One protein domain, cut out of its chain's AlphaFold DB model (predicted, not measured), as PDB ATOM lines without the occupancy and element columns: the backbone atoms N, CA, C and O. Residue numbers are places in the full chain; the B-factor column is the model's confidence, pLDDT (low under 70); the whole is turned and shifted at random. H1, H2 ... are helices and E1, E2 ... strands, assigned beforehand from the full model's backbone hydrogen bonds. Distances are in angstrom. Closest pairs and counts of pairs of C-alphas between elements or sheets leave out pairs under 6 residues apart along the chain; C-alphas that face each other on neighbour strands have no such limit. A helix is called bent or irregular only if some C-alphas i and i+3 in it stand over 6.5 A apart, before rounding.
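This is residues 79 to 147 of the 154 residues of a protein of Clostridioides difficile (UniProt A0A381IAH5). A long hairpin of two strands, E2 and E3, with a very short third strand, E1, beside E2, makes a small antiparallel sheet, and one long helix, H2, covers one face of it, running along the strands. The short helix H1 and the long link at residues 92 to 106 lie at one end of this body, away from the turn of the hairpin, and no named helix covers the sheet's other face. The printed part has 69 residues, with two named helices and three named strands in the order E1, H1, E2, E3, H2, and its class is mixed, helices and strands. The sheet's order is E1, E2, E3, all antiparallel. The whole is only just loose, close to compact, with a radius of gyration of the C-alphas of 13.6 A, and it is elongated, spanning 41 by 24 by 17 A.

The longest strand is E2, residues 107 to 116, which measures 25.8 A from its first to its last C-alpha and bends by 56 degrees at residue 113. C-alpha 107 is at (-27.006, -18.618, -37.617) and C-alpha 116 at (-3.843, -15.698, -26.542). E3, residues 121 to 129, measures 25.4 A. E1, residues 79 to 81, measures 7.1 A and begins with C-alpha 79 at (-17.131, -9.168, -38.232). H2, residues 130 to 145, measures 23.6 A and ends with C-alpha 145 at (-8.924, -4.346, -26.088). H2 is irregular: C-alphas 131 and 134 are 7.5 A apart, where about 5 A is the distance in a regular helix. H1, residues 85 to 91, measures 9.8 A.

In the sheet E2 is the inner strand, and E1 and E3 are the edge strands. E2 and E3 are a hairpin of antiparallel neighbours, with 154 degrees between their directions. The C-alphas of Leu 107 and Asn 129 face each other at 4.4 A, and those of Tyr 115 and Thr 121 face each other at 4.8 A. N 110 and O 126 are within hydrogen-bond range at 2.8 A, and so are N 122 and O 114 at 2.9 A. E1 and E2 are antiparallel neighbours too, with 158 degrees between their directions. The C-alphas of Tyr 80 and Leu 110 face each other at 4.2 A, and N 81 and O 109 are within hydrogen-bond range at 2.9 A. H2 is on the sheet at a height over the sheet of 8.2 A. It lies over E2 and E3, and on the local plane its line and that of E2 stand at 8 degrees, along the strands. The closest C-alphas of E2 and H2 are those of Leu 107 and Ser 130, 4.4 A apart. Those of E1 and H2 are the C-alphas of Tyr 80 and Ala 133, 6.4 A apart. H1 is not on the sheet, and it is apart from E3 and from H2. Of the O i to N i+4 pairs, 2 of 3 in H1 and 10 of 12 in H2 are within hydrogen-bond range.

The two C-alphas farthest apart are those of Asp 99 and Glu 119, at 41.5 A. The first and last printed C-alphas, those of Ser 79 and Lys 147, are 18.4 A apart. The printed part has no cut. The link from H1 to E2, residues 92 to 106, is long, and its C-alphas lie 13 to 23 A from the mean of the C-alphas. The links from E1 to H1, from E2 to E3 and from E3 to H2 are tight. The mean pLDDT of the printed part is 95.9, and no printed residue is under 70.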
ATOM      1  N   SER A  79     -16.086  -9.130 -37.207       98.12
ATOM      2  CA  SER A  79     -17.131  -9.168 -38.232       98.12
ATOM      3  C   SER A  79     -17.970 -10.439 -38.160       98.12
ATOM      4  O   SER A  79     -17.540 -11.461 -37.626       98.12
ATOM      5  N   TYR A  80     -19.172 -10.357 -38.726       98.38
ATOM      6  CA  TYR A  80     -20.143 -11.440 -38.812       98.38
ATOM      7  C   TYR A  80     -20.806 -11.453 -40.198       98.38
ATOM      8  O   TYR A  80     -20.930 -10.410 -40.843       98.38
ATOM      9  N   SER A  81     -21.195 -12.632 -40.682       98.19
ATOM     10  CA  SER A  81     -21.879 -12.823 -41.968       98.19
ATOM     11  C   SER A  81     -22.831 -14.021 -41.932       98.19
ATOM     12  O   SER A  81     -22.834 -14.802 -40.978       98.19
ATOM     13  N   SER A  82     -23.601 -14.230 -43.002       97.69
ATOM     14  CA  SER A  82     -24.190 -15.543 -43.298       97.69
ATOM     15  C   SER A  82     -23.089 -16.609 -43.400       97.69
ATOM     16  O   SER A  82     -21.954 -16.296 -43.779       97.69
ATOM     17  N   ILE A  83     -23.405 -17.865 -43.075       97.38
ATOM     18  CA  ILE A  83     -22.444 -18.977 -43.134       97.38
ATOM     19  C   ILE A  83     -22.105 -19.299 -44.608       97.38
ATOM     20  O   ILE A  83     -23.022 -19.601 -45.373       97.38
ATOM     21  N   PRO A  84     -20.823 -19.294 -45.030       96.62
ATOM     22  CA  PRO A  84     -20.429 -19.705 -46.381       96.62
ATOM     23  C   PRO A  84     -20.621 -21.214 -46.619       96.62
ATOM     24  O   PRO A  84     -20.446 -22.020 -45.704       96.62
ATOM     25  N   ASP A  85     -20.921 -21.639 -47.849       96.06
ATOM     26  CA  ASP A  85     -21.288 -23.042 -48.135       96.06
ATOM     27  C   ASP A  85     -20.164 -24.053 -47.847       96.06
ATOM     28  O   ASP A  85     -20.420 -25.171 -47.396       96.06
ATOM     29  N   ASN A  86     -18.897 -23.653 -48.001       95.62
ATOM     30  CA  ASN A  86     -17.749 -24.479 -47.608       95.62
ATOM     31  C   ASN A  86     -17.603 -24.643 -46.080       95.62
ATOM     32  O   ASN A  86     -16.844 -25.508 -45.639       95.62
ATOM     33  N   ILE A  87     -18.296 -23.828 -45.279       95.81
ATOM     34  CA  ILE A  87     -18.434 -23.984 -43.828       95.81
ATOM     35  C   ILE A  87     -19.677 -24.823 -43.509       95.81
ATOM     36  O   ILE A  87     -19.547 -25.784 -42.753       95.81
ATOM     37  N   LYS A  88     -20.830 -24.582 -44.162       95.00
ATOM     38  CA  LYS A  88     -22.033 -25.443 -44.041       95.00
ATOM     39  C   LYS A  88     -21.677 -26.923 -44.246       95.00
ATOM     40  O   LYS A  88     -21.923 -27.757 -43.378       95.00
ATOM     41  N   ASN A  89     -20.965 -27.219 -45.336       94.12
ATOM     42  CA  ASN A  89     -20.522 -28.570 -45.700       94.12
ATOM     43  C   ASN A  89     -19.486 -29.179 -44.731       94.12
ATOM     44  O   ASN A  89     -19.283 -30.390 -44.743       94.12
ATOM     45  N   LYS A  90     -18.823 -28.376 -43.884       93.75
ATOM     46  CA  LYS A  90     -17.957 -28.873 -42.797       93.75
ATOM     47  C   LYS A  90     -18.733 -29.188 -41.516       93.75
ATOM     48  O   LYS A  90     -18.241 -29.995 -40.729       93.75
ATOM     49  N   MET A  91     -19.874 -28.529 -41.288       94.00
ATOM     50  CA  MET A  91     -20.686 -28.660 -40.071       94.00
ATOM     51  C   MET A  91     -21.598 -29.887 -40.094       94.00
ATOM     52  O   MET A  91     -21.767 -30.520 -39.052       94.00
ATOM     53  N   ILE A  92     -22.194 -30.195 -41.252       92.75
ATOM     54  CA  ILE A  92     -23.155 -31.297 -41.432       92.75
ATOM     55  C   ILE A  92     -22.522 -32.627 -40.998       92.75
ATOM     56  O   ILE A  92     -21.404 -32.953 -41.398       92.75
ATOM     57  N   GLY A  93     -23.227 -33.376 -40.146       88.62
ATOM     58  CA  GLY A  93     -22.742 -34.643 -39.590       88.62
ATOM     59  C   GLY A  93     -21.611 -34.496 -38.561       88.62
ATOM     60  O   GLY A  93     -20.939 -35.478 -38.256       88.62
ATOM     61  N   LYS A  94     -21.367 -33.279 -38.046       90.62
ATOM     62  CA  LYS A  94     -20.386 -33.000 -36.980       90.62
ATOM     63  C   LYS A  94     -20.954 -32.081 -35.903       90.62
ATOM     64  O   LYS A  94     -21.246 -32.526 -34.803       90.62
ATOM     65  N   SER A  95     -21.087 -30.795 -36.226       90.00
ATOM     66  CA  SER A  95     -21.581 -29.742 -35.324       90.00
ATOM     67  C   SER A  95     -23.004 -29.304 -35.671       90.00
ATOM     68  O   SER A  95     -23.664 -28.684 -34.849       90.00
ATOM     69  N   MET A  96     -23.471 -29.635 -36.878       93.06
ATOM     70  CA  MET A  96     -24.876 -29.594 -37.263       93.06
ATOM     71  C   MET A  96     -25.389 -31.043 -37.327       93.06
ATOM     72  O   MET A  96     -24.824 -31.826 -38.104       93.06
ATOM     73  N   PRO A  97     -26.404 -31.425 -36.529       88.12
ATOM     74  CA  PRO A  97     -27.016 -32.750 -36.613       88.12
ATOM     75  C   PRO A  97     -27.736 -32.932 -37.955       88.12
ATOM     76  O   PRO A  97     -28.207 -31.969 -38.558       88.12
ATOM     77  N   THR A  98     -27.815 -34.176 -38.424       88.19
ATOM     78  CA  THR A  98     -28.478 -34.517 -39.694       88.19
ATOM     79  C   THR A  98     -29.998 -34.600 -39.547       88.19
ATOM     80  O   THR A  98     -30.718 -34.257 -40.480       88.19
ATOM     81  N   ASP A  99     -30.473 -35.048 -38.382       87.81
ATOM     82  CA  ASP A  99     -31.867 -35.465 -38.179       87.81
ATOM     83  C   ASP A  99     -32.798 -34.289 -37.824       87.81
ATOM     84  O   ASP A  99     -33.955 -34.268 -38.232       87.81
ATOM     85  N   GLU A 100     -32.276 -33.285 -37.110       87.00
ATOM     86  CA  GLU A 100     -32.984 -32.052 -36.732       87.00
ATOM     87  C   GLU A 100     -32.062 -30.822 -36.921       87.00
ATOM     88  O   GLU A 100     -31.533 -30.267 -35.954       87.00
ATOM     89  N   PRO A 101     -31.769 -30.420 -38.174       88.31
ATOM     90  CA  PRO A 101     -30.833 -29.337 -38.462       88.31
ATOM     91  C   PRO A 101     -31.419 -27.952 -38.148       88.31
ATOM     92  O   PRO A 101     -32.531 -27.610 -38.553       88.31
ATOM     93  N   ILE A 102     -30.617 -27.103 -37.503       92.06
ATOM     94  CA  ILE A 102     -30.910 -25.675 -37.326       92.06
ATOM     95  C   ILE A 102     -30.771 -24.966 -38.683       92.06
ATOM     96  O   ILE A 102     -29.830 -25.237 -39.435       92.06
ATOM     97  N   SER A 103     -31.668 -24.025 -38.998       94.31
ATOM     98  CA  SER A 103     -31.556 -23.235 -40.231       94.31
ATOM     99  C   SER A 103     -30.245 -22.443 -40.271       94.31
ATOM    100  O   SER A 103     -29.890 -21.737 -39.327       94.31
ATOM    101  N   PHE A 104     -29.537 -22.503 -41.400       94.75
ATOM    102  CA  PHE A 104     -28.327 -21.705 -41.608       94.75
ATOM    103  C   PHE A 104     -28.594 -20.189 -41.638       94.75
ATOM    104  O   PHE A 104     -27.649 -19.425 -41.466       94.75
ATOM    105  N   ASP A 105     -29.849 -19.757 -41.812       95.31
ATOM    106  CA  ASP A 105     -30.242 -18.339 -41.805       95.31
ATOM    107  C   ASP A 105     -30.466 -17.796 -40.377       95.31
ATOM    108  O   ASP A 105     -30.292 -16.602 -40.119       95.31
ATOM    109  N   SER A 106     -30.780 -18.674 -39.413       96.62
ATOM    110  CA  SER A 106     -30.829 -18.335 -37.979       96.62
ATOM    111  C   SER A 106     -29.450 -18.380 -37.309       96.62
ATOM    112  O   SER A 106     -29.341 -18.315 -36.086       96.62
ATOM    113  N   LEU A 107     -28.379 -18.529 -38.093       97.56
ATOM    114  CA  LEU A 107     -27.006 -18.618 -37.617       97.56
ATOM    115  C   LEU A 107     -26.115 -17.614 -38.353       97.56
ATOM    116  O   LEU A 107     -26.288 -17.345 -39.540       97.56
ATOM    117  N   SER A 108     -25.113 -17.088 -37.657       98.38
ATOM    118  CA  SER A 108     -24.093 -16.223 -38.244       98.38
ATOM    119  C   SER A 108     -22.695 -16.756 -37.965       98.38
ATOM    120  O   SER A 108     -22.410 -17.276 -36.887       98.38
ATOM    121  N   TYR A 109     -21.835 -16.625 -38.969       98.38
ATOM    122  CA  TYR A 109     -20.422 -16.978 -38.945       98.38
ATOM    123  C   TYR A 109     -19.595 -15.725 -38.666       98.38
ATOM    124  O   TYR A 109     -19.692 -14.730 -39.384       98.38
ATOM    125  N   LEU A 110     -18.803 -15.777 -37.600       98.50
ATOM    126  CA  LEU A 110     -18.015 -14.670 -37.073       98.50
ATOM    127  C   LEU A 110     -16.533 -14.896 -37.376       98.50
ATOM    128  O   LEU A 110     -16.024 -16.009 -37.226       98.50
ATOM    129  N   LYS A 111     -15.828 -13.818 -37.728       97.94
ATOM    130  CA  LYS A 111     -14.362 -13.759 -37.762       97.94
ATOM    131  C   LYS A 111     -13.893 -12.761 -36.714       97.94
ATOM    132  O   LYS A 111     -14.250 -11.582 -36.754       97.94
ATOM    133  N   LEU A 112     -13.114 -13.262 -35.763       98.00
ATOM    134  CA  LEU A 112     -12.759 -12.564 -34.534       98.00
ATOM    135  C   LEU A 112     -11.243 -12.528 -34.362       98.00
ATOM    136  O   LEU A 112     -10.536 -13.482 -34.687       98.00
ATOM    137  N   THR A 113     -10.757 -11.423 -33.810       97.81
ATOM    138  CA  THR A 113      -9.366 -11.255 -33.387       97.81
ATOM    139  C   THR A 113      -9.318 -11.358 -31.869       97.81
ATOM    140  O   THR A 113     -10.064 -10.658 -31.192       97.81
ATOM    141  N   TYR A 114      -8.475 -12.235 -31.326       97.44
ATOM    142  CA  TYR A 114      -8.404 -12.498 -29.886       97.44
ATOM    143  C   TYR A 114      -6.967 -12.456 -29.364       97.44
ATOM    144  O   TYR A 114      -6.009 -12.507 -30.135       97.44
ATOM    145  N   TYR A 115      -6.823 -12.317 -28.047       97.62
ATOM    146  CA  TYR A 115      -5.533 -12.347 -27.363       97.62
ATOM    147  C   TYR A 115      -5.319 -13.732 -26.745       97.62
ATOM    148  O   TYR A 115      -6.217 -14.259 -26.088       97.62
ATOM    149  N   GLY A 116      -4.166 -14.346 -26.992       97.25
ATOM    150  CA  GLY A 116      -3.843 -15.698 -26.542       97.25
ATOM    151  C   GLY A 116      -3.192 -15.745 -25.159       97.25
ATOM    152  O   GLY A 116      -2.568 -14.781 -24.713       97.25
ATOM    153  N   PHE A 117      -3.246 -16.912 -24.510       96.56
ATOM    154  CA  PHE A 117      -2.406 -17.216 -23.336       96.56
ATOM    155  C   PHE A 117      -0.896 -17.234 -23.647       96.56
ATOM    156  O   PHE A 117      -0.080 -17.212 -22.733       96.56
ATOM    157  N   ASP A 118      -0.512 -17.245 -24.925       96.31
ATOM    158  CA  ASP A 118       0.869 -17.118 -25.404       96.31
ATOM    159  C   ASP A 118       1.297 -15.652 -25.655       96.31
ATOM    160  O   ASP A 118       2.290 -15.408 -26.352       96.31
ATOM    161  N   GLU A 119       0.515 -14.700 -25.132       95.00
ATOM    162  CA  GLU A 119       0.652 -13.239 -25.227       95.00
ATOM    163  C   GLU A 119       0.587 -12.641 -26.647       95.00
ATOM    164  O   GLU A 119       0.999 -11.499 -26.871       95.00
ATOM    165  N   LYS A 120       0.054 -13.383 -27.628       95.38
ATOM    166  CA  LYS A 120      -0.048 -12.930 -29.026       95.38
ATOM    167  C   LYS A 120      -1.481 -12.635 -29.454       95.38
ATOM    168  O   LYS A 120      -2.450 -13.109 -28.866       95.38
ATOM    169  N   THR A 121      -1.598 -11.859 -30.525       96.00
ATOM    170  CA  THR A 121      -2.849 -11.677 -31.263       96.00
ATOM    171  C   THR A 121      -3.055 -12.844 -32.223       96.00
ATOM    172  O   THR A 121      -2.183 -13.130 -33.043       96.00
ATOM    173  N   HIS A 122      -4.233 -13.459 -32.167       96.62
ATOM    174  CA  HIS A 122      -4.672 -14.537 -33.052       96.62
ATOM    175  C   HIS A 122      -5.950 -14.144 -33.790       96.62
ATOM    176  O   HIS A 122      -6.662 -13.222 -33.387       96.62
ATOM    177  N   GLN A 123      -6.264 -14.875 -34.855       96.50
ATOM    178  CA  GLN A 123      -7.579 -14.855 -35.492       96.50
ATOM    179  C   GLN A 123      -8.245 -16.218 -35.311       96.50
ATOM    180  O   GLN A 123      -7.558 -17.234 -35.202       96.50
ATOM    181  N   GLY A 124      -9.572 -16.237 -35.285       96.19
ATOM    182  CA  GLY A 124     -10.341 -17.473 -35.285       96.19
ATOM    183  C   GLY A 124     -11.817 -17.243 -35.567       96.19
ATOM    184  O   GLY A 124     -12.286 -16.108 -35.707       96.19
ATOM    185  N   GLU A 125     -12.529 -18.352 -35.689       97.19
ATOM    186  CA  GLU A 125     -13.869 -18.415 -36.251       97.19
ATOM    187  C   GLU A 125     -14.867 -18.970 -35.225       97.19
ATOM    188  O   GLU A 125     -14.539 -19.820 -34.390       97.19
ATOM    189  N   MET A 126     -16.101 -18.467 -35.271       96.38
ATOM    190  CA  MET A 126     -17.195 -18.875 -34.384       96.38
ATOM    191  C   MET A 126     -18.517 -18.898 -35.158       96.38
ATOM    192  O   MET A 126     -18.669 -18.186 -36.149       96.38
ATOM    193  N   ILE A 127     -19.482 -19.705 -34.713       97.25
ATOM    194  CA  ILE A 127     -20.861 -19.678 -35.214       97.25
ATOM    195  C   ILE A 127     -21.812 -19.514 -34.026       97.25
ATOM    196  O   ILE A 127     -21.669 -20.212 -33.024       97.25
ATOM    197  N   VAL A 128     -22.758 -18.580 -34.140       97.50
ATOM    198  CA  VAL A 128     -23.746 -18.214 -33.104       97.50
ATOM    199  C   VAL A 128     -25.133 -18.012 -33.728       97.50
ATOM    200  O   VAL A 128     -25.242 -17.966 -34.953       97.50
ATOM    201  N   ASN A 129     -26.189 -17.858 -32.916       97.88
ATOM    202  CA  ASN A 129     -27.487 -17.349 -33.396       97.88
ATOM    203  C   ASN A 129     -27.272 -15.980 -34.077       97.88
ATOM    204  O   ASN A 129     -26.585 -15.120 -33.520       97.88
ATOM    205  N   SER A 130     -27.844 -15.777 -35.267       97.81
ATOM    206  CA  SER A 130     -27.715 -14.530 -36.032       97.81
ATOM    207  C   SER A 130     -28.202 -13.286 -35.274       97.81
ATOM    208  O   SER A 130     -27.625 -12.216 -35.457       97.81
ATOM    209  N   GLU A 131     -29.166 -13.424 -34.360       98.19
ATOM    210  CA  GLU A 131     -29.645 -12.339 -33.487       98.19
ATOM    211  C   GLU A 131     -28.583 -11.862 -32.478       98.19
ATOM    212  O   GLU A 131     -28.529 -10.679 -32.148       98.19
ATOM    213  N   LEU A 132     -27.707 -12.765 -32.018       98.25
ATOM    214  CA  LEU A 132     -26.654 -12.481 -31.029       98.25
ATOM    215  C   LEU A 132     -25.325 -12.052 -31.670       98.25
ATOM    216  O   LEU A 132     -24.398 -11.647 -30.968       98.25
ATOM    217  N   ALA A 133     -25.207 -12.143 -32.997       98.44
ATOM    218  CA  ALA A 133     -23.964 -11.875 -33.714       98.44
ATOM    219  C   ALA A 133     -23.352 -10.481 -33.439       98.44
ATOM    220  O   ALA A 133     -22.136 -10.426 -33.252       98.44
ATOM    221  N   PRO A 134     -24.123  -9.373 -33.345       98.38
ATOM    222  CA  PRO A 134     -23.556  -8.063 -33.018       98.38
ATOM    223  C   PRO A 134     -23.002  -8.000 -31.587       98.38
ATOM    224  O   PRO A 134     -21.873  -7.557 -31.385       98.38
ATOM    225  N   GLU A 135     -23.761  -8.496 -30.603       98.69
ATOM    226  CA  GLU A 135     -23.384  -8.472 -29.182       98.69
ATOM    227  C   GLU A 135     -22.118  -9.300 -28.923       98.69
ATOM    228  O   GLU A 135     -21.184  -8.828 -28.277       98.69
ATOM    229  N   VAL A 136     -22.037 -10.508 -29.491       98.44
ATOM    230  CA  VAL A 136     -20.847 -11.365 -29.370       98.44
ATOM    231  C   VAL A 136     -19.617 -10.695 -29.994       98.44
ATOM    232  O   VAL A 136     -18.528 -10.764 -29.422       98.44
ATOM    233  N   VAL A 137     -19.767 -10.011 -31.132       98.56
ATOM    234  CA  VAL A 137     -18.659  -9.293 -31.783       98.56
ATOM    235  C   VAL A 137     -18.159  -8.119 -30.930       98.56
ATOM    236  O   VAL A 137     -16.943  -7.962 -30.790       98.56
ATOM    237  N   ASP A 138     -19.051  -7.344 -30.305       98.56
ATOM    238  CA  ASP A 138     -18.659  -6.261 -29.390       98.56
ATOM    239  C   ASP A 138     -18.028  -6.789 -28.086       98.56
ATOM    240  O   ASP A 138     -17.016  -6.244 -27.637       98.56
ATOM    241  N   ILE A 139     -18.524  -7.900 -27.523       98.50
ATOM    242  CA  ILE A 139     -17.899  -8.573 -26.368       98.50
ATOM    243  C   ILE A 139     -16.467  -9.010 -26.704       98.50
ATOM    244  O   ILE A 139     -15.536  -8.716 -25.953       98.50
ATOM    245  N   PHE A 140     -16.251  -9.684 -27.839       98.31
ATOM    246  CA  PHE A 140     -14.909 -10.133 -28.231       98.31
ATOM    247  C   PHE A 140     -13.947  -8.975 -28.511       98.31
ATOM    248  O   PHE A 140     -12.756  -9.082 -28.212       98.31
ATOM    249  N   LYS A 141     -14.456  -7.852 -29.021       98.38
ATOM    250  CA  LYS A 141     -13.690  -6.613 -29.160       98.38
ATOM    251  C   LYS A 141     -13.280  -6.043 -27.797       98.38
ATOM    252  O   LYS A 141     -12.104  -5.731 -27.620       98.38
ATOM    253  N   GLU A 142     -14.185  -5.973 -26.818       98.56
ATOM    254  CA  GLU A 142     -13.853  -5.520 -25.457       98.56
ATOM    255  C   GLU A 142     -12.816  -6.441 -24.783       98.56
ATOM    256  O   GLU A 142     -11.857  -5.962 -24.171       98.56
ATOM    257  N   LEU A 143     -12.963  -7.763 -24.932       98.44
ATOM    258  CA  LEU A 143     -12.002  -8.749 -24.423       98.44
ATOM    259  C   LEU A 143     -10.617  -8.579 -25.065       98.44
ATOM    260  O   LEU A 143      -9.608  -8.620 -24.356       98.44
ATOM    261  N   TYR A 144     -10.553  -8.331 -26.376       97.94
ATOM    262  CA  TYR A 144      -9.300  -8.064 -27.086       97.94
ATOM    263  C   TYR A 144      -8.644  -6.745 -26.655       97.94
ATOM    264  O   TYR A 144      -7.451  -6.725 -26.351       97.94
ATOM    265  N   GLU A 145      -9.411  -5.653 -26.560       97.50
ATOM    266  CA  GLU A 145      -8.924  -4.346 -26.088       97.50
ATOM    267  C   GLU A 145      -8.382  -4.424 -24.648       97.50
ATOM    268  O   GLU A 145      -7.393  -3.767 -24.315       97.50
ATOM    269  N   LYS A 146      -8.968  -5.288 -23.807       98.06
ATOM    270  CA  LYS A 146      -8.501  -5.588 -22.444       98.06
ATOM    271  C   LYS A 146      -7.384  -6.636 -22.362       98.06
ATOM    272  O   LYS A 146      -6.922  -6.910 -21.255       98.06
ATOM    273  N   LYS A 147      -6.950  -7.220 -23.487       97.50
ATOM    274  CA  LYS A 147      -6.010  -8.358 -23.548       97.50
ATOM    275  C   LYS A 147      -6.418  -9.541 -22.656       97.50
ATOM    276  O   LYS A 147      -5.572 -10.179 -22.032       97.50
TER     277      LYS A 147